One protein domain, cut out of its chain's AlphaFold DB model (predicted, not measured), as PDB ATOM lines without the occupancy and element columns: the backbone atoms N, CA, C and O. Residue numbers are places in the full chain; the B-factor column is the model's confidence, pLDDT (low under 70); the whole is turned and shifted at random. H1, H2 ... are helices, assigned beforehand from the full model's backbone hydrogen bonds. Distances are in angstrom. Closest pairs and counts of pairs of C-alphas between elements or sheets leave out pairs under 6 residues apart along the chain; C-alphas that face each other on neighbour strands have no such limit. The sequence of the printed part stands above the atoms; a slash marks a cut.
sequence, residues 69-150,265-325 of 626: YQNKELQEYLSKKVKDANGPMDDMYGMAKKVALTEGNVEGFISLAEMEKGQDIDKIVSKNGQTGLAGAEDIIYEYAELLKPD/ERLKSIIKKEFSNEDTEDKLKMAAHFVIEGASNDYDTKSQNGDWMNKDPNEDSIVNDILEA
ATOM      1  N   TYR A  69      92.057  83.514  88.123       78.44
ATOM      2  CA  TYR A  69      92.438  82.099  88.075       78.44
ATOM      3  C   TYR A  69      93.720  81.890  87.265       78.44
ATOM      4  O   TYR A  69      94.622  81.197  87.719       78.44
ATOM      5  N   GLN A  70      93.817  82.527  86.097       83.56
ATOM      6  CA  GLN A  70      95.004  82.455  85.242       83.56
ATOM      7  C   GLN A  70      96.230  83.066  85.928       83.56
ATOM      8  O   GLN A  70      97.301  82.473  85.893       83.56
ATOM      9  N   ASN A  71      96.068  84.208  86.604       79.75
ATOM     10  CA  ASN A  71      97.143  84.808  87.398       79.75
ATOM     11  C   ASN A  71      97.593  83.888  88.540       79.75
ATOM     12  O   ASN A  71      98.789  83.738  88.764       79.75
ATOM     13  N   LYS A  72      96.658  83.206  89.213       76.00
ATOM     14  CA  LYS A  72      96.994  82.220  90.247       76.00
ATOM     15  C   LYS A  72      97.766  81.018  89.688       76.00
ATOM     16  O   LYS A  72      98.755  80.609  90.285       76.00
ATOM     17  N   GLU A  73      97.325  80.456  88.564       83.50
ATOM     18  CA  GLU A  73      98.002  79.331  87.897       83.50
ATOM     19  C   GLU A  73      99.432  79.707  87.487       83.50
ATOM     20  O   GLU A  73     100.373  78.947  87.712       83.50
ATOM     21  N   LEU A  74      99.604  80.923  86.972       85.19
ATOM     22  CA  LEU A  74     100.897  81.442  86.550       85.19
ATOM     23  C   LEU A  74     101.834  81.724  87.740       85.19
ATOM     24  O   LEU A  74     103.026  81.439  87.649       85.19
ATOM     25  N   GLN A  75     101.296  82.193  88.871       78.62
ATOM     26  CA  GLN A  75     102.041  82.342  90.128       78.62
ATOM     27  C   GLN A  75     102.499  80.983  90.688       78.62
ATOM     28  O   GLN A  75     103.674  80.793  90.990       78.62
ATOM     29  N   GLU A  76     101.617  79.977  90.732       79.50
ATOM     30  CA  GLU A  76     101.999  78.613  91.137       79.50
ATOM     31  C   GLU A  76     103.074  78.015  90.203       79.50
ATOM     32  O   GLU A  76     103.990  77.310  90.650       79.50
ATOM     33  N   TYR A  77     102.986  78.310  88.901       90.00
ATOM     34  CA  TYR A  77     103.990  77.920  87.914       90.00
ATOM     35  C   TYR A  77     105.337  78.617  88.158       90.00
ATOM     36  O   TYR A  77     106.373  77.943  88.153       90.00
ATOM     37  N   LEU A  78     105.335  79.924  88.433       83.00
ATOM     38  CA  LEU A  78     106.519  80.703  88.800       83.00
ATOM     39  C   LEU A  78     107.226  80.111  90.026       83.00
ATOM     40  O   LEU A  78     108.404  79.750  89.920       83.00
ATOM     41  N   SER A  79     106.507  79.907  91.136       77.88
ATOM     42  CA  SER A  79     107.055  79.302  92.361       77.88
ATOM     43  C   SER A  79     107.743  77.969  92.083       77.88
ATOM     44  O   SER A  79     108.842  77.678  92.571       77.88
ATOM     45  N   LYS A  80     107.112  77.136  91.247       89.56
ATOM     46  CA  LYS A  80     107.671  75.845  90.849       89.56
ATOM     47  C   LYS A  80     108.954  76.009  90.033       89.56
ATOM     48  O   LYS A  80     109.924  75.305  90.306       89.56
ATOM     49  N   LYS A  81     108.983  76.913  89.050       94.50
ATOM     50  CA  LYS A  81     110.155  77.105  88.180       94.50
ATOM     51  C   LYS A  81     111.341  77.723  88.896       94.50
ATOM     52  O   LYS A  81     112.462  77.282  88.663       94.50
ATOM     53  N   VAL A  82     111.108  78.652  89.814       83.00
ATOM     54  CA  VAL A  82     112.160  79.209  90.678       83.00
ATOM     55  C   VAL A  82     112.772  78.114  91.551       83.00
ATOM     56  O   VAL A  82     113.995  77.990  91.644       83.00
ATOM     57  N   LYS A  83     111.937  77.252  92.142       82.00
ATOM     58  CA  LYS A  83     112.407  76.101  92.920       82.00
ATOM     59  C   LYS A  83     113.214  75.111  92.071       82.00
ATOM     60  O   LYS A  83     114.270  74.666  92.516       82.00
ATOM     61  N   ASP A  84     112.732  74.777  90.874       92.88
ATOM     62  CA  ASP A  84     113.428  73.879  89.942       92.88
ATOM     63  C   ASP A  84     114.790  74.467  89.517       92.88
ATOM     64  O   ASP A  84     115.788  73.748  89.504       92.88
ATOM     65  N   ALA A  85     114.841  75.776  89.238       91.56
ATOM     66  CA  ALA A  85     116.045  76.499  88.829       91.56
ATOM     67  C   ALA A  85     117.131  76.524  89.918       91.56
ATOM     68  O   ALA A  85     118.308  76.345  89.611       91.56
ATOM     69  N   ASN A  86     116.747  76.704  91.184       85.50
ATOM     70  CA  ASN A  86     117.683  76.665  92.316       85.50
ATOM     71  C   ASN A  86     118.199  75.255  92.637       85.50
ATOM     72  O   ASN A  86     119.289  75.100  93.187       85.50
ATOM     73  N   GLY A  87     117.410  74.223  92.327       87.75
ATOM     74  CA  GLY A  87     117.736  72.845  92.676       87.75
ATOM     75  C   GLY A  87     117.831  72.603  94.197       87.75
ATOM     76  O   GLY A  87     117.249  73.336  95.001       87.75
ATOM     77  N   PRO A  88     118.519  71.527  94.626       78.56
ATOM     78  CA  PRO A  88     118.736  71.231  96.042       78.56
ATOM     79  C   PRO A  88     119.678  72.248  96.704       78.56
ATOM     80  O   PRO A  88     120.769  72.510  96.203       78.56
ATOM     81  N   MET A  89     119.263  72.763  97.863       75.00
ATOM     82  CA  MET A  89     119.986  73.765  98.667       75.00
ATOM     83  C   MET A  89     120.192  73.268 100.110       75.00
ATOM     84  O   MET A  89     119.945  73.978 101.082       75.00
ATOM     85  N   ASP A  90     120.522  71.986 100.252       63.72
ATOM     86  CA  ASP A  90     120.691  71.256 101.513       63.72
ATOM     87  C   ASP A  90     122.159  71.242 101.977       63.72
ATOM     88  O   ASP A  90     122.720  70.183 102.261       63.72
ATOM     89  N   ASP A  91     122.808  72.408 102.012       75.69
ATOM     90  CA  ASP A  91     124.140  72.539 102.604       75.69
ATOM     91  C   ASP A  91     124.081  72.710 104.131       75.69
ATOM     92  O   ASP A  91     123.098  73.202 104.683       75.69
ATOM     93  N   MET A  92     125.152  72.288 104.810       60.88
ATOM     94  CA  MET A  92     125.277  72.246 106.272       60.88
ATOM     95  C   MET A  92     124.985  73.591 106.952       60.88
ATOM     96  O   MET A  92     124.516  73.587 108.086       60.88
ATOM     97  N   TYR A  93     125.265  74.707 106.275       58.00
ATOM     98  CA  TYR A  93     125.167  76.064 106.817       58.00
ATOM     99  C   TYR A  93     124.048  76.888 106.164       58.00
ATOM    100  O   TYR A  93     124.048  78.107 106.277       58.00
ATOM    101  N   GLY A  94     123.149  76.251 105.401       54.94
ATOM    102  CA  GLY A  94     122.019  76.927 104.760       54.94
ATOM    103  C   GLY A  94     122.389  78.061 103.793       54.94
ATOM    104  O   GLY A  94     121.513  78.844 103.415       54.94
ATOM    105  N   MET A  95     123.650  78.161 103.368       65.75
ATOM    106  CA  MET A  95     124.176  79.305 102.621       65.75
ATOM    107  C   MET A  95     123.547  79.442 101.245       65.75
ATOM    108  O   MET A  95     123.272  80.554 100.796       65.75
ATOM    109  N   ALA A  96     123.291  78.317 100.570       71.50
ATOM    110  CA  ALA A  96     122.737  78.334  99.221       71.50
ATOM    111  C   ALA A  96     121.364  79.023  99.184       71.50
ATOM    112  O   ALA A  96     121.038  79.693  98.209       71.50
ATOM    113  N   LYS A  97     120.584  78.931 100.271       68.31
ATOM    114  CA  LYS A  97     119.261  79.565 100.374       68.31
ATOM    115  C   LYS A  97     119.323  81.089 100.449       68.31
ATOM    116  O   LYS A  97     118.380  81.735 100.011       68.31
ATOM    117  N   LYS A  98     120.398  81.662 100.999       66.00
ATOM    118  CA  LYS A  98     120.552  83.120 101.167       66.00
ATOM    119  C   LYS A  98     120.811  83.846  99.854       66.00
ATOM    120  O   LYS A  98     120.459  85.006  99.711       66.00
ATOM    121  N   VAL A  99     121.406  83.142  98.896       71.94
ATOM    122  CA  VAL A  99     121.753  83.666  97.568       71.94
ATOM    123  C   VAL A  99     120.986  82.953  96.450       71.94
ATOM    124  O   VAL A  99     121.401  82.965  95.289       71.94
ATOM    125  N   ALA A 100     119.880  82.298  96.807       79.19
ATOM    126  CA  ALA A 100     118.994  81.620  95.877       79.19
ATOM    127  C   ALA A 100     118.242  82.620  94.993       79.19
ATOM    128  O   ALA A 100     117.949  83.744  95.398       79.19
ATOM    129  N   LEU A 101     117.879  82.181  93.789       84.94
ATOM    130  CA  LEU A 101     116.937  82.901  92.942       84.94
ATOM    131  C   LEU A 101     115.578  82.982  93.646       84.94
ATOM    132  O   LEU A 101     115.065  81.962  94.109       84.94
ATOM    133  N   THR A 102     114.977  84.166  93.685       75.75
ATOM    134  CA  THR A 102     113.624  84.365  94.219       75.75
ATOM    135  C   THR A 102     112.602  84.546  93.096       75.75
ATOM    136  O   THR A 102     112.964  84.803  91.947       75.75
ATOM    137  N   GLU A 103     111.316  84.413  93.424       74.69
ATOM    138  CA  GLU A 103     110.204  84.730  92.511       74.69
ATOM    139  C   GLU A 103     110.281  86.179  92.045       74.69
ATOM    140  O   GLU A 103     110.309  86.435  90.842       74.69
ATOM    141  N   GLY A 104     110.491  87.090  92.995       66.62
ATOM    142  CA  GLY A 104     110.674  88.503  92.721       66.62
ATOM    143  C   GLY A 104     111.816  88.794  91.742       66.62
ATOM    144  O   GLY A 104     111.689  89.637  90.859       66.62
ATOM    145  N   ASN A 105     112.930  88.053  91.787       79.44
ATOM    146  CA  ASN A 105     113.996  88.258  90.799       79.44
ATOM    147  C   ASN A 105     113.551  87.937  89.367       79.44
ATOM    148  O   ASN A 105     113.953  88.618  88.421       79.44
ATOM    149  N   VAL A 106     112.737  86.896  89.196       82.50
ATOM    150  CA  VAL A 106     112.196  86.530  87.883       82.50
ATOM    151  C   VAL A 106     111.141  87.545  87.450       82.50
ATOM    152  O   VAL A 106     111.174  87.982  86.300       82.50
ATOM    153  N   GLU A 107     110.268  87.985  88.358       75.19
ATOM    154  CA  GLU A 107     109.272  89.035  88.104       75.19
ATOM    155  C   GLU A 107     109.926  90.372  87.745       75.19
ATOM    156  O   GLU A 107     109.578  90.970  86.733       75.19
ATOM    157  N   GLY A 108     110.961  90.797  88.470       74.19
ATOM    158  CA  GLY A 108     111.736  91.995  88.145       74.19
ATOM    159  C   GLY A 108     112.380  91.912  86.760       74.19
ATOM    160  O   GLY A 108     112.400  92.890  86.012       74.19
ATOM    161  N   PHE A 109     112.852  90.733  86.350       86.62
ATOM    162  CA  PHE A 109     113.369  90.539  84.992       86.62
ATOM    163  C   PHE A 109     112.262  90.549  83.925       86.62
ATOM    164  O   PHE A 109     112.476  91.074  82.829       86.62
ATOM    165  N   ILE A 110     111.075  90.023  84.239       83.00
ATOM    166  CA  ILE A 110     109.880  90.135  83.390       83.00
ATOM    167  C   ILE A 110     109.505  91.603  83.217       83.00
ATOM    168  O   ILE A 110     109.405  92.059  82.081       83.00
ATOM    169  N   SER A 111     109.385  92.363  84.304       75.69
ATOM    170  CA  SER A 111     109.045  93.785  84.251       75.69
ATOM    171  C   SER A 111     110.069  94.580  83.445       75.69
ATOM    172  O   SER A 111     109.699  95.451  82.660       75.69
ATOM    173  N   LEU A 112     111.360  94.251  83.557       78.75
ATOM    174  CA  LEU A 112     112.394  94.849  82.710       78.75
ATOM    175  C   LEU A 112     112.143  94.542  81.222       78.75
ATOM    176  O   LEU A 112     112.244  95.431  80.376       78.75
ATOM    177  N   ALA A 113     111.767  93.302  80.897       85.00
ATOM    178  CA  ALA A 113     111.437  92.904  79.532       85.00
ATOM    179  C   ALA A 113     110.183  93.608  78.988       85.00
ATOM    180  O   ALA A 113     110.167  94.003  77.819       85.00
ATOM    181  N   GLU A 114     109.150  93.775  79.815       78.81
ATOM    182  CA  GLU A 114     107.925  94.498  79.468       78.81
ATOM    183  C   GLU A 114     108.212  95.974  79.186       78.81
ATOM    184  O   GLU A 114     107.731  96.517  78.187       78.81
ATOM    185  N   MET A 115     109.059  96.608  80.006       74.25
ATOM    186  CA  MET A 115     109.485  97.998  79.819       74.25
ATOM    187  C   MET A 115     110.275  98.188  78.521       74.25
ATOM    188  O   MET A 115     109.976  99.107  77.756       74.25
ATOM    189  N   GLU A 116     111.235  97.306  78.236       78.88
ATOM    190  CA  GLU A 116     112.058  97.375  77.020       78.88
ATOM    191  C   GLU A 116     111.249  97.113  75.739       78.88
ATOM    192  O   GLU A 116     111.534  97.684  74.683       78.88
ATOM    193  N   LYS A 117     110.221  96.258  75.814       81.38
ATOM    194  CA  LYS A 117     109.367  95.908  74.665       81.38
ATOM    195  C   LYS A 117     108.118  96.784  74.542       81.38
ATOM    196  O   LYS A 117     107.505  96.806  73.473       81.38
ATOM    197  N   GLY A 118     107.736  97.497  75.600       78.00
ATOM    198  CA  GLY A 118     106.490  98.259  75.681       78.00
ATOM    199  C   GLY A 118     105.240  97.379  75.571       78.00
ATOM    200  O   GLY A 118     104.261  97.787  74.942       78.00
ATOM    201  N   GLN A 119     105.299  96.156  76.099       82.69
ATOM    202  CA  GLN A 119     104.245  95.141  76.013       82.69
ATOM    203  C   GLN A 119     104.164  94.351  77.317       82.69
ATOM    204  O   GLN A 119     105.204  93.929  77.807       82.69
ATOM    205  N   ASP A 120     102.948  94.091  77.796       81.50
ATOM    206  CA  ASP A 120     102.689  93.167  78.909       81.50
ATOM    207  C   ASP A 120     103.129  91.740  78.545       81.50
ATOM    208  O   ASP A 120     103.098  91.351  77.368       81.50
ATOM    209  N   ILE A 121     103.472  90.932  79.546       86.00
ATOM    210  CA  ILE A 121     103.999  89.573  79.385       86.00
ATOM    211  C   ILE A 121     103.122  88.680  78.500       86.00
ATOM    212  O   ILE A 121     103.644  87.914  77.692       86.00
ATOM    213  N   ASP A 122     101.796  88.820  78.554       87.31
ATOM    214  CA  ASP A 122     100.858  88.035  77.739       87.31
ATOM    215  C   ASP A 122     100.886  88.395  76.243       87.31
ATOM    216  O   ASP A 122     100.395  87.640  75.400       87.31
ATOM    217  N   LYS A 123     101.483  89.533  75.885       91.00
ATOM    218  CA  LYS A 123     101.637  89.997  74.498       91.00
ATOM    219  C   LYS A 123     103.046  89.763  73.965       91.00
ATOM    220  O   LYS A 123     103.234  89.785  72.746       91.00
ATOM    221  N   ILE A 124     104.015  89.516  74.846       90.56
ATOM    222  CA  ILE A 124     105.377  89.166  74.455       90.56
ATOM    223  C   ILE A 124     105.367  87.775  73.809       90.56
ATOM    224  O   ILE A 124     104.845  86.808  74.357       90.56
ATOM    225  N   VAL A 125     105.969  87.667  72.623       91.56
ATOM    226  CA  VAL A 125     106.166  86.382  71.938       91.56
ATOM    227  C   VAL A 125     107.351  85.650  72.577       91.56
ATOM    228  O   VAL A 125     108.469  86.172  72.548       91.56
ATOM    229  N   SER A 126     107.114  84.458  73.138       91.75
ATOM    230  CA  SER A 126     108.155  83.583  73.706       91.75
ATOM    231  C   SER A 126     109.142  83.093  72.636       91.75
ATOM    232  O   SER A 126     108.859  83.187  71.435       91.75
ATOM    233  N   LYS A 127     110.293  82.507  73.017       87.56
ATOM    234  CA  LYS A 127     111.232  81.940  72.019       87.56
ATOM    235  C   LYS A 127     110.616  80.777  71.240       87.56
ATOM    236  O   LYS A 127     111.026  80.525  70.106       87.56
ATOM    237  N   ASN A 128     109.603  80.118  71.802       90.50
ATOM    238  CA  ASN A 128     108.833  79.067  71.135       90.50
ATOM    239  C   ASN A 128     107.708  79.610  70.234       90.50
ATOM    240  O   ASN A 128     106.986  78.827  69.614       90.50
ATOM    241  N   GLY A 129     107.549  80.934  70.134       92.06
ATOM    242  CA  GLY A 129     106.549  81.579  69.283       92.06
ATOM    243  C   GLY A 129     105.144  81.639  69.888       92.06
ATOM    244  O   GLY A 129     104.187  81.856  69.145       92.06
ATOM    245  N   GLN A 130     105.003  81.426  71.199       93.38
ATOM    246  CA  GLN A 130     103.719  81.464  71.901       93.38
ATOM    247  C   GLN A 130     103.449  82.850  72.501       93.38
ATOM    248  O   GLN A 130     104.376  83.591  72.819       93.38
ATOM    249  N   THR A 131     102.170  83.194  72.657       91.81
ATOM    250  CA  THR A 131     101.675  84.390  73.365       91.81
ATOM    251  C   THR A 131     100.471  84.004  74.230       91.81
ATOM    252  O   THR A 131     100.015  82.856  74.205       91.81
ATOM    253  N   GLY A 132      99.935  84.944  75.007       90.62
ATOM    254  CA  GLY A 132      98.908  84.674  76.008       90.62
ATOM    255  C   GLY A 132      99.479  83.879  77.180       90.62
ATOM    256  O   GLY A 132     100.672  83.947  77.457       90.62
ATOM    257  N   LEU A 133      98.636  83.107  77.869       91.44
ATOM    258  CA  LEU A 133      99.027  82.387  79.088       91.44
ATOM    259  C   LEU A 133     100.206  81.425  78.865       91.44
ATOM    260  O   LEU A 133     101.173  81.465  79.613       91.44
ATOM    261  N   ALA A 134     100.167  80.628  77.793       93.50
ATOM    262  CA  ALA A 134     101.237  79.677  77.482       93.50
ATOM    263  C   ALA A 134     102.556  80.382  77.097       93.50
ATOM    264  O   ALA A 134     103.637  79.941  77.475       93.50
ATOM    265  N   GLY A 135     102.471  81.532  76.417       95.62
ATOM    266  CA  GLY A 135     103.640  82.377  76.163       95.62
ATOM    267  C   GLY A 135     104.237  82.962  77.446       95.62
ATOM    268  O   GLY A 135     105.456  82.999  77.584       95.62
ATOM    269  N   ALA A 136     103.397  83.361  78.404       94.38
ATOM    270  CA  ALA A 136     103.851  83.845  79.705       94.38
ATOM    271  C   ALA A 136     104.540  82.737  80.525       94.38
ATOM    272  O   ALA A 136     105.602  82.976  81.098       94.38
ATOM    273  N   GLU A 137     104.003  81.512  80.522       95.81
ATOM    274  CA  GLU A 137     104.651  80.341  81.136       95.81
ATOM    275  C   GLU A 137     106.013  80.027  80.497       95.81
ATOM    276  O   GLU A 137     106.988  79.761  81.207       95.81
ATOM    277  N   ASP A 138     106.105  80.081  79.163       96.88
ATOM    278  CA  ASP A 138     107.372  79.921  78.444       96.88
ATOM    279  C   ASP A 138     108.395  80.979  78.891       96.88
ATOM    280  O   ASP A 138     109.534  80.640  79.207       96.88
ATOM    281  N   ILE A 139     107.990  82.252  78.966       95.31
ATOM    282  CA  ILE A 139     108.860  83.368  79.365       95.31
ATOM    283  C   ILE A 139     109.341  83.210  80.813       95.31
ATOM    284  O   ILE A 139     110.538  83.352  81.070       95.31
ATOM    285  N   ILE A 140     108.450  82.862  81.748       94.31
ATOM    286  CA  ILE A 140     108.812  82.583  83.149       94.31
ATOM    287  C   ILE A 140     109.858  81.473  83.220       94.31
ATOM    288  O   ILE A 140     110.865  81.607  83.916       94.31
ATOM    289  N   TYR A 141     109.641  80.380  82.486       96.25
ATOM    290  CA  TYR A 141     110.591  79.275  82.449       96.25
ATOM    291  C   TYR A 141     111.946  79.707  81.874       96.25
ATOM    292  O   TYR A 141     112.983  79.437  82.480       96.25
ATOM    293  N   GLU A 142     111.942  80.403  80.735       95.44
ATOM    294  CA  GLU A 142     113.156  80.907  80.092       95.44
ATOM    295  C   GLU A 142     113.965  81.816  81.023       95.44
ATOM    296  O   GLU A 142     115.188  81.679  81.099       95.44
ATOM    297  N   TYR A 143     113.306  82.735  81.732       95.12
ATOM    298  CA  TYR A 143     113.974  83.701  82.601       95.12
ATOM    299  C   TYR A 143     114.431  83.086  83.923       95.12
ATOM    300  O   TYR A 143     115.556  83.359  84.345       95.12
ATOM    301  N   ALA A 144     113.661  82.174  84.522       93.75
ATOM    302  CA  ALA A 144     114.128  81.403  85.674       93.75
ATOM    303  C   ALA A 144     115.390  80.586  85.334       93.75
ATOM    304  O   ALA A 144     116.378  80.625  86.066       93.75
ATOM    305  N   GLU A 145     115.408  79.908  84.180       95.69
ATOM    306  CA  GLU A 145     116.579  79.150  83.713       95.69
ATOM    307  C   GLU A 145     117.784  80.036  83.387       95.69
ATOM    308  O   GLU A 145     118.931  79.627  83.581       95.69
ATOM    309  N   LEU A 146     117.543  81.244  82.879       94.81
ATOM    310  CA  LEU A 146     118.592  82.200  82.545       94.81
ATOM    311  C   LEU A 146     119.261  82.770  83.801       94.81
ATOM    312  O   LEU A 146     120.484  82.929  83.825       94.81
ATOM    313  N   LEU A 147     118.461  83.054  84.832       94.12
ATOM    314  CA  LEU A 147     118.889  83.687  86.080       94.12
ATOM    315  C   LEU A 147     119.411  82.699  87.125       94.12
ATOM    316  O   LEU A 147     120.136  83.120  88.028       94.12
ATOM    317  N   LYS A 148     119.119  81.400  86.981       94.00
ATOM    318  CA  LYS A 148     119.459  80.364  87.967       94.00
ATOM    319  C   LYS A 148     120.889  80.473  88.508       94.00
ATOM    320  O   LYS A 148     121.810  80.689  87.712       94.00
ATOM    321  N   PRO A 149     121.103  80.343  89.820       91.88
ATOM    322  CA  PRO A 149     122.443  80.366  90.382       91.88
ATOM    323  C   PRO A 149     123.212  79.093  90.011       91.88
ATOM    324  O   PRO A 149     122.620  78.038  89.774       91.88
ATOM    325  N   ASP A 150     124.541  79.186  89.974       93.19
ATOM    326  CA  ASP A 150     125.419  78.014  89.869       93.19
ATOM    327  C   ASP A 150     126.043  77.710  91.237       93.19
ATOM    328  O   ASP A 150     126.889  78.462  91.730       93.19
ATOM    329  N   GLU A 265     128.402  90.878  87.376       87.00
ATOM    330  CA  GLU A 265     128.841  90.782  85.970       87.00
ATOM    331  C   GLU A 265     128.031  89.769  85.179       87.00
ATOM    332  O   GLU A 265     127.707  90.015  84.016       87.00
ATOM    333  N   ARG A 266     127.695  88.639  85.807       91.06
ATOM    334  CA  ARG A 266     126.869  87.610  85.187       91.06
ATOM    335  C   ARG A 266     125.505  88.183  84.808       91.06
ATOM    336  O   ARG A 266     125.110  88.081  83.648       91.06
ATOM    337  N   LEU A 267     124.826  88.833  85.751       90.62
ATOM    338  CA  LEU A 267     123.516  89.435  85.520       90.62
ATOM    339  C   LEU A 267     123.581  90.570  84.488       90.62
ATOM    340  O   LEU A 267     122.809  90.572  83.532       90.62
ATOM    341  N   LYS A 268     124.560  91.474  84.587       89.25
ATOM    342  CA  LYS A 268     124.789  92.528  83.584       89.25
ATOM    343  C   LYS A 268     125.031  91.939  82.192       89.25
ATOM    344  O   LYS A 268     124.510  92.451  81.204       89.25
ATOM    345  N   SER A 269     125.784  90.843  82.090       91.06
ATOM    346  CA  SER A 269     126.007  90.151  80.817       91.06
ATOM    347  C   SER A 269     124.734  89.502  80.271       91.06
ATOM    348  O   SER A 269     124.562  89.460  79.052       91.06
ATOM    349  N   ILE A 270     123.872  88.975  81.142       93.19
ATOM    350  CA  ILE A 270     122.564  88.425  80.774       93.19
ATOM    351  C   ILE A 270     121.670  89.540  80.215       93.19
ATOM    352  O   ILE A 270     121.199  89.429  79.083       93.19
ATOM    353  N   ILE A 271     121.521  90.640  80.960       90.44
ATOM    354  CA  ILE A 271     120.704  91.804  80.584       90.44
ATOM    355  C   ILE A 271     121.165  92.365  79.241       90.44
ATOM    356  O   ILE A 271     120.367  92.487  78.318       90.44
ATOM    357  N   LYS A 272     122.469  92.605  79.076       90.06
ATOM    358  CA  LYS A 272     123.043  93.121  77.824       90.06
ATOM    359  C   LYS A 272     122.750  92.235  76.609       90.06
ATOM    360  O   LYS A 272     122.670  92.722  75.481       90.06
ATOM    361  N   LYS A 273     122.673  90.917  76.814       90.31
ATOM    362  CA  LYS A 273     122.424  89.955  75.737       90.31
ATOM    363  C   LYS A 273     120.953  89.937  75.327       90.31
ATOM    364  O   LYS A 273     120.681  89.837  74.133       90.31
ATOM    365  N   GLU A 274     120.040  90.008  76.290       87.88
ATOM    366  CA  GLU A 274     118.595  90.013  76.028       87.88
ATOM    367  C   GLU A 274     118.101  91.393  75.553       87.88
ATOM    368  O   GLU A 274     117.237  91.471  74.679       87.88
ATOM    369  N   PHE A 275     118.710  92.484  76.033       83.56
ATOM    370  CA  PHE A 275     118.302  93.860  75.740       83.56
ATOM    371  C   PHE A 275     119.452  94.653  75.110       83.56
ATOM    372  O   PHE A 275     120.330  95.192  75.779       83.56
ATOM    373  N   SER A 276     119.453  94.743  73.777       69.44
ATOM    374  CA  SER A 276     120.546  95.376  73.018       69.44
ATOM    375  C   SER A 276     120.653  96.897  73.210       69.44
ATOM    376  O   SER A 276     121.671  97.480  72.837       69.44
ATOM    377  N   ASN A 277     119.615  97.536  73.762       64.69
ATOM    378  CA  ASN A 277     119.575  98.972  74.054       64.69
ATOM    379  C   ASN A 277     120.306  99.335  75.363       64.69
ATOM    380  O   ASN A 277     120.590 100.515  75.604       64.69
ATOM    381  N   GLU A 278     120.634  98.327  76.177       63.16
ATOM    382  CA  GLU A 278     121.345  98.459  77.444       63.16
ATOM    383  C   GLU A 278     122.851  98.246  77.249       63.16
ATOM    384  O   GLU A 278     123.402  97.160  77.435       63.16
ATOM    385  N   ASP A 279     123.545  99.291  76.791       69.56
ATOM    386  CA  ASP A 279     124.934  99.196  76.326       69.56
ATOM    387  C   ASP A 279     125.967  99.901  77.219       69.56
ATOM    388  O   ASP A 279     127.166  99.610  77.115       69.56
ATOM    389  N   THR A 280     125.524 100.780  78.119       77.31
ATOM    390  CA  THR A 280     126.395 101.504  79.056       77.31
ATOM    391  C   THR A 280     126.423 100.846  80.431       77.31
ATOM    392  O   THR A 280     125.380 100.449  80.942       77.31
ATOM    393  N   GLU A 281     127.601 100.820  81.059       74.88
ATOM    394  CA  GLU A 281     127.824 100.218  82.383       74.88
ATOM    395  C   GLU A 281     126.825 100.696  83.448       74.88
ATOM    396  O   GLU A 281     126.290  99.876  84.184       74.88
ATOM    397  N   ASP A 282     126.525 101.995  83.501       66.56
ATOM    398  CA  ASP A 282     125.628 102.556  84.520       66.56
ATOM    399  C   ASP A 282     124.186 102.062  84.369       66.56
ATOM    400  O   ASP A 282     123.534 101.754  85.363       66.56
ATOM    401  N   LYS A 283     123.700 101.919  83.131       69.94
ATOM    402  CA  LYS A 283     122.349 101.399  82.905       69.94
ATOM    403  C   LYS A 283     122.266  99.901  83.174       69.94
ATOM    404  O   LYS A 283     121.317  99.445  83.795       69.94
ATOM    405  N   LEU A 284     123.300  99.145  82.789       76.44
ATOM    406  CA  LEU A 284     123.394  97.720  83.110       76.44
ATOM    407  C   LEU A 284     123.415  97.484  84.617       76.44
ATOM    408  O   LEU A 284     122.776  96.549  85.087       76.44
ATOM    409  N   LYS A 285     124.109  98.336  85.378       70.88
ATOM    410  CA  LYS A 285     124.063  98.311  86.842       70.88
ATOM    411  C   LYS A 285     122.658  98.602  87.362       70.88
ATOM    412  O   LYS A 285     122.152  97.810  88.142       70.88
ATOM    413  N   MET A 286     122.008  99.674  86.908       64.00
ATOM    414  CA  MET A 286     120.639 100.009  87.334       64.00
ATOM    415  C   MET A 286     119.642  98.884  87.031       64.00
ATOM    416  O   MET A 286     118.858  98.513  87.897       64.00
ATOM    417  N   ALA A 287     119.711  98.303  85.834       71.38
ATOM    418  CA  ALA A 287     118.876  97.175  85.440       71.38
ATOM    419  C   ALA A 287     119.183  95.913  86.267       71.38
ATOM    420  O   ALA A 287     118.267  95.197  86.660       71.38
ATOM    421  N   ALA A 288     120.457  95.646  86.575       78.94
ATOM    422  CA  ALA A 288     120.843  94.535  87.442       78.94
ATOM    423  C   ALA A 288     120.308  94.718  88.869       78.94
ATOM    424  O   ALA A 288     119.731  93.782  89.416       78.94
ATOM    425  N   HIS A 289     120.418  95.921  89.434       70.00
ATOM    426  CA  HIS A 289     119.816  96.246  90.726       70.00
ATOM    427  C   HIS A 289     118.302  96.085  90.702       70.00
ATOM    428  O   HIS A 289     117.759  95.434  91.580       70.00
ATOM    429  N   PHE A 290     117.623  96.589  89.670       66.94
ATOM    430  CA  PHE A 290     116.177  96.424  89.524       66.94
ATOM    431  C   PHE A 290     115.746  94.948  89.577       66.94
ATOM    432  O   PHE A 290     114.775  94.605  90.244       66.94
ATOM    433  N   VAL A 291     116.504  94.064  88.924       74.31
ATOM    434  CA  VAL A 291     116.255  92.615  88.939       74.31
ATOM    435  C   VAL A 291     116.586  91.983  90.298       74.31
ATOM    436  O   VAL A 291     115.857  91.105  90.751       74.31
ATOM    437  N   ILE A 292     117.673  92.400  90.953       70.25
ATOM    438  CA  ILE A 292     118.085  91.883  92.273       70.25
ATOM    439  C   ILE A 292     117.089  92.281  93.362       70.25
ATOM    440  O   ILE A 292     116.685  91.431  94.151       70.25
ATOM    441  N   GLU A 293     116.667  93.542  93.369       58.22
ATOM    442  CA  GLU A 293     115.634  94.059  94.272       58.22
ATOM    443  C   GLU A 293     114.253  93.493  93.922       58.22
ATOM    444  O   GLU A 293     113.376  93.413  94.780       58.22
ATOM    445  N   GLY A 294     114.075  93.078  92.662       53.00
ATOM    446  CA  GLY A 294     113.117  92.072  92.231       53.00
ATOM    447  C   GLY A 294     111.685  92.278  92.693       53.00
ATOM    448  O   GLY A 294     111.075  91.291  93.055       53.00
ATOM    449  N   ALA A 295     111.151  93.503  92.770       40.75
ATOM    450  CA  ALA A 295     109.815  93.713  93.352       40.75
ATOM    451  C   ALA A 295     109.613  92.861  94.634       40.75
ATOM    452  O   ALA A 295     108.675  92.079  94.722       40.75
ATOM    453  N   SER A 296     110.597  92.894  95.545       31.95
ATOM    454  CA  SER A 296     110.820  91.851  96.551       31.95
ATOM    455  C   SER A 296     109.537  91.360  97.243       31.95
ATOM    456  O   SER A 296     108.784  92.166  97.794       31.95
ATOM    457  N   ASN A 297     109.376  90.039  97.361       29.58
ATOM    458  CA  ASN A 297     108.373  89.404  98.227       29.58
ATOM    459  C   ASN A 297     108.682  89.538  99.742       29.58
ATOM    460  O   ASN A 297     108.126  88.795 100.547       29.58
ATOM    461  N   ASP A 298     109.539  90.490 100.139       29.56
ATOM    462  CA  ASP A 298     109.750  90.924 101.530       29.56
ATOM    463  C   ASP A 298     109.475  92.436 101.733       29.56
ATOM    464  O   ASP A 298     109.798  93.014 102.770       29.56
ATOM    465  N   TYR A 299     108.824  93.095 100.761       30.05
ATOM    466  CA  TYR A 299     108.240  94.425 100.950       30.05
ATOM    467  C   TYR A 299     106.734  94.293 101.158       30.05
ATOM    468  O   TYR A 299     105.967  94.014 100.237       30.05
ATOM    469  N   ASP A 300     106.299  94.575 102.386       28.95
ATOM    470  CA  ASP A 300     104.951  95.068 102.633       28.95
ATOM    471  C   ASP A 300     104.622  96.173 101.605       28.95
ATOM    472  O   ASP A 300     105.437  97.047 101.300       28.95
ATOM    473  N   THR A 301     103.417  96.082 101.054       31.61
ATOM    474  CA  THR A 301     102.807  96.790  99.912       31.61
ATOM    475  C   THR A 301     102.782  98.337  99.950       31.61
ATOM    476  O   THR A 301     101.836  98.955  99.461       31.61
ATOM    477  N   LYS A 302     103.785  99.033 100.510       31.17
ATOM    478  CA  LYS A 302     103.743 100.500 100.708       31.17
ATOM    479  C   LYS A 302     104.990 101.314 100.348       31.17
ATOM    480  O   LYS A 302     104.957 102.529 100.521       31.17
ATOM    481  N   SER A 303     106.039 100.726  99.780       31.88
ATOM    482  CA  SER A 303     107.234 101.472  99.344       31.88
ATOM    483  C   SER A 303     107.384 101.474  97.814       31.88
ATOM    484  O   SER A 303     108.233 100.798  97.246       31.88
ATOM    485  N   GLN A 304     106.533 102.233  97.114       33.84
ATOM    486  CA  GLN A 304     106.644 102.465  95.661       33.84
ATOM    487  C   GLN A 304     107.121 103.900  95.341       33.84
ATOM    488  O   GLN A 304     106.609 104.541  94.428       33.84
ATOM    489  N   ASN A 305     108.097 104.432  96.093       30.38
ATOM    490  CA  ASN A 305     108.604 105.805  95.895       30.38
ATOM    491  C   ASN A 305     109.908 105.913  95.083       30.38
ATOM    492  O   ASN A 305     110.386 107.020  94.847       30.38
ATOM    493  N   GLY A 306     110.472 104.802  94.600       32.94
ATOM    494  CA  GLY A 306     111.668 104.844  93.749       32.94
ATOM    495  C   GLY A 306     112.985 105.138  94.484       32.94
ATOM    496  O   GLY A 306     113.985 105.395  93.820       32.94
ATOM    497  N   ASP A 307     113.018 105.054  95.820       33.88
ATOM    498  CA  ASP A 307     114.227 105.274  96.638       33.88
ATOM    499  C   ASP A 307     115.338 104.237  96.402       33.88
ATOM    500  O   ASP A 307     116.517 104.544  96.564       33.88
ATOM    501  N   TRP A 308     114.999 103.042  95.907       37.16
ATOM    502  CA  TRP A 308     115.979 102.031  95.485       37.16
ATOM    503  C   TRP A 308     116.905 102.524  94.357       37.16
ATOM    504  O   TRP A 308     118.024 102.038  94.227       37.16
ATOM    505  N   MET A 309     116.482 103.528  93.574       33.25
ATOM    506  CA  MET A 309     117.299 104.142  92.516       33.25
ATOM    507  C   MET A 309     118.357 105.124  93.053       33.25
ATOM    508  O   MET A 309     119.204 105.574  92.277       33.25
ATOM    509  N   ASN A 310     118.304 105.468  94.347       32.75
ATOM    510  CA  ASN A 310     119.227 106.395  95.014       32.75
ATOM    511  C   ASN A 310     120.266 105.697  95.914       32.75
ATOM    512  O   ASN A 310     121.168 106.378  96.405       32.75
ATOM    513  N   LYS A 311     120.165 104.377  96.134       35.72
ATOM    514  CA  LYS A 311     121.165 103.600  96.887       35.72
ATOM    515  C   LYS A 311     122.458 103.466  96.079       35.72
ATOM    516  O   LYS A 311     122.405 103.263  94.863       35.72
ATOM    517  N   ASP A 312     123.616 103.595  96.733       35.28
ATOM    518  CA  ASP A 312     124.895 103.346  96.064       35.28
ATOM    519  C   ASP A 312     124.957 101.850  95.699       35.28
ATOM    520  O   ASP A 312     124.883 100.999  96.587       35.28
ATOM    521  N   PRO A 313     125.099 101.500  94.410       37.81
ATOM    522  CA  PRO A 313     125.113 100.116  93.947       37.81
ATOM    523  C   PRO A 313     126.245  99.245  94.531       37.81
ATOM    524  O   PRO A 313     126.292  98.049  94.251       37.81
ATOM    525  N   ASN A 314     127.176  99.817  95.306       39.28
ATOM    526  CA  ASN A 314     128.282  99.096  95.940       39.28
ATOM    527  C   ASN A 314     128.083  98.800  97.444       39.28
ATOM    528  O   ASN A 314     129.030  98.323  98.070       39.28
ATOM    529  N   GLU A 315     126.935  99.115  98.053       40.78
ATOM    530  CA  GLU A 315     126.766  98.970  99.514       40.78
ATOM    531  C   GLU A 315     126.410  97.545  99.992       40.78
ATOM    532  O   GLU A 315     126.750  97.198 101.123       40.78
ATOM    533  N   ASP A 316     125.871  96.672  99.130       51.19
ATOM    534  CA  ASP A 316     125.405  95.325  99.514       51.19
ATOM    535  C   ASP A 316     126.292  94.204  98.938       51.19
ATOM    536  O   ASP A 316     126.068  93.681  97.843       51.19
ATOM    537  N   SER A 317     127.324  93.814  99.690       62.59
ATOM    538  CA  SER A 317     128.226  92.712  99.325       62.59
ATOM    539  C   SER A 317     127.551  91.344  99.488       62.59
ATOM    540  O   SER A 317     127.067  91.000 100.566       62.59
ATOM    541  N   ILE A 318     127.625  90.499  98.452       62.53
ATOM    542  CA  ILE A 318     127.170  89.095  98.499       62.53
ATOM    543  C   ILE A 318     127.888  88.278  99.592       62.53
ATOM    544  O   ILE A 318     127.369  87.272 100.075       62.53
ATOM    545  N   VAL A 319     129.084  88.699 100.014       56.97
ATOM    546  CA  VAL A 319     129.809  88.065 101.123       56.97
ATOM    547  C   VAL A 319     129.059  88.246 102.440       56.97
ATOM    548  O   VAL A 319     129.043  87.308 103.234       56.97
ATOM    549  N   ASN A 320     128.417  89.396 102.665       57.12
ATOM    550  CA  ASN A 320     127.644  89.642 103.884       57.12
ATOM    551  C   ASN A 320     126.403  88.745 103.934       57.12
ATOM    552  O   ASN A 320     126.231  88.036 104.924       57.12
ATOM    553  N   ASP A 321     125.650  88.645 102.832       54.97
ATOM    554  CA  ASP A 321     124.475  87.760 102.718       54.97
ATOM    555  C   ASP A 321     124.805  86.292 103.074       54.97
ATOM    556  O   ASP A 321     123.987  85.563 103.641       54.97
ATOM    557  N   ILE A 322     126.025  85.843 102.752       51.41
ATOM    558  CA  ILE A 322     126.509  84.481 103.027       51.41
ATOM    559  C   ILE A 322     127.094  84.346 104.438       51.41
ATOM    560  O   ILE A 322     126.907  83.316 105.086       51.41
ATOM    561  N   LEU A 323     127.823  85.349 104.933       43.84
ATOM    562  CA  LEU A 323     128.416  85.312 106.273       43.84
ATOM    563  C   LEU A 323     127.369  85.447 107.379       43.84
ATOM    564  O   LEU A 323     127.547  84.847 108.439       43.84
ATOM    565  N   GLU A 324     126.255  86.126 107.115       41.56
ATOM    566  CA  GLU A 324     125.070  86.093 107.977       41.56
ATOM    567  C   GLU A 324     124.493  84.669 108.119       41.56
ATOM    568  O   GLU A 324     123.928  84.341 109.158       41.56
ATOM    569  N   ALA A 325     124.712  83.786 107.137       35.25
ATOM    570  CA  ALA A 325     124.362  82.356 107.184       35.25
ATOM    571  C   ALA A 325     125.389  81.499 107.955       35.25
ATOM    572  O   ALA A 325     125.069  80.465 108.535       35.25
TER     573      ALA A 325
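Overview. This is residues 69 to 150 and 265 to 325 of the 626 residues of the protein "Cell wall-binding protein YocH" of Clostridium felsineum DSM 794 (UniProt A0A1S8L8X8). Two long helices, H1 and H4, lie side by side, and H3 crosses from them to a second pair, H5 and H6, which cross each other about perpendicularly. Three short helices sit farther out: H2 after H1, and H7 and H8 on the last stretch of the printed part. The printed part has 143 residues with eight named helices, H1 to H8 in order along the chain, and no named strand; its class is all helix, and the helix packing is mostly crossed, with helices that touch mostly at more than a shallow tilt. The whole is compact and rounded, with a radius of gyration of the C-alphas of 15.6 A and spans of 43 by 36 by 32 A.

Along the chain. H1, the longest helix, holds residues 69 to 86 and runs 26.2 A from C-alpha 69 at (92.438, 82.099, 88.075) to C-alpha 86 at (117.683, 76.665, 92.316). H4 is residues 132 to 147, 22.4 A, and H3 is residues 103 to 117, 21.1 A. H6 is residues 281 to 293, 18.1 A, and H5 is residues 265 to 274, 14.3 A. The short helices are H2, residues 95 to 98, H7, residues 307 to 310, and H8, residues 318 to 323, whose C-alpha 323 is at (128.416, 85.312, 106.273).

Arrangement. H1 touches H4 at a shallow tilt of 20 degrees, the same way, with the closest C-alphas, those of Ala 85 and Glu 145, 5.8 A apart. H3 is the hub, touching H1, H4 and H6. With residues 103 to 106 alone it touches H1, closest at the C-alphas of Val 82 and Glu 103, 6.1 A, opposite ways at a steep tilt of 68 degrees, only just short of about perpendicular. With residues 106 to 110 alone H3 touches H4, closest at the C-alphas of Val 106 and Ala 144, 5.9 A, at a steep tilt of 66 degrees, opposite ways. H3 touches H6, closest at the C-alphas of Gly 108 and Val 291, 4.6 A, at a steep tilt of 43 degrees, opposite ways. H6, with residues 284 to 288 alone, touches H5 about perpendicular at 80 degrees, closest at the C-alphas of Lys 268 and Leu 284, 5.4 A. H7 is close to H6 but not clearly touching, and H2 and H8 only just touch, with 3 pairs of C-alphas within 8 A, the closest those of Met 95 and Ile 322, 5.7 A. Every O i to N i+4 pair is within hydrogen-bond range in H1, H3, H4, H5, H6 and H8; H2 and H7 are too short for such a pair.

Size, cuts and confidence. The two C-alphas farthest apart, those of Met 92 and Gly 118, are 44.3 A apart. Residues 151 to 264 are not printed, and C-alphas 150 and 265 are 13.8 A apart across this cut. The links H3 to H4 and H6 to H7 are long. The mean pLDDT of the printed part is 72.6, with 49 residues under 70, among them residues 293 to 325.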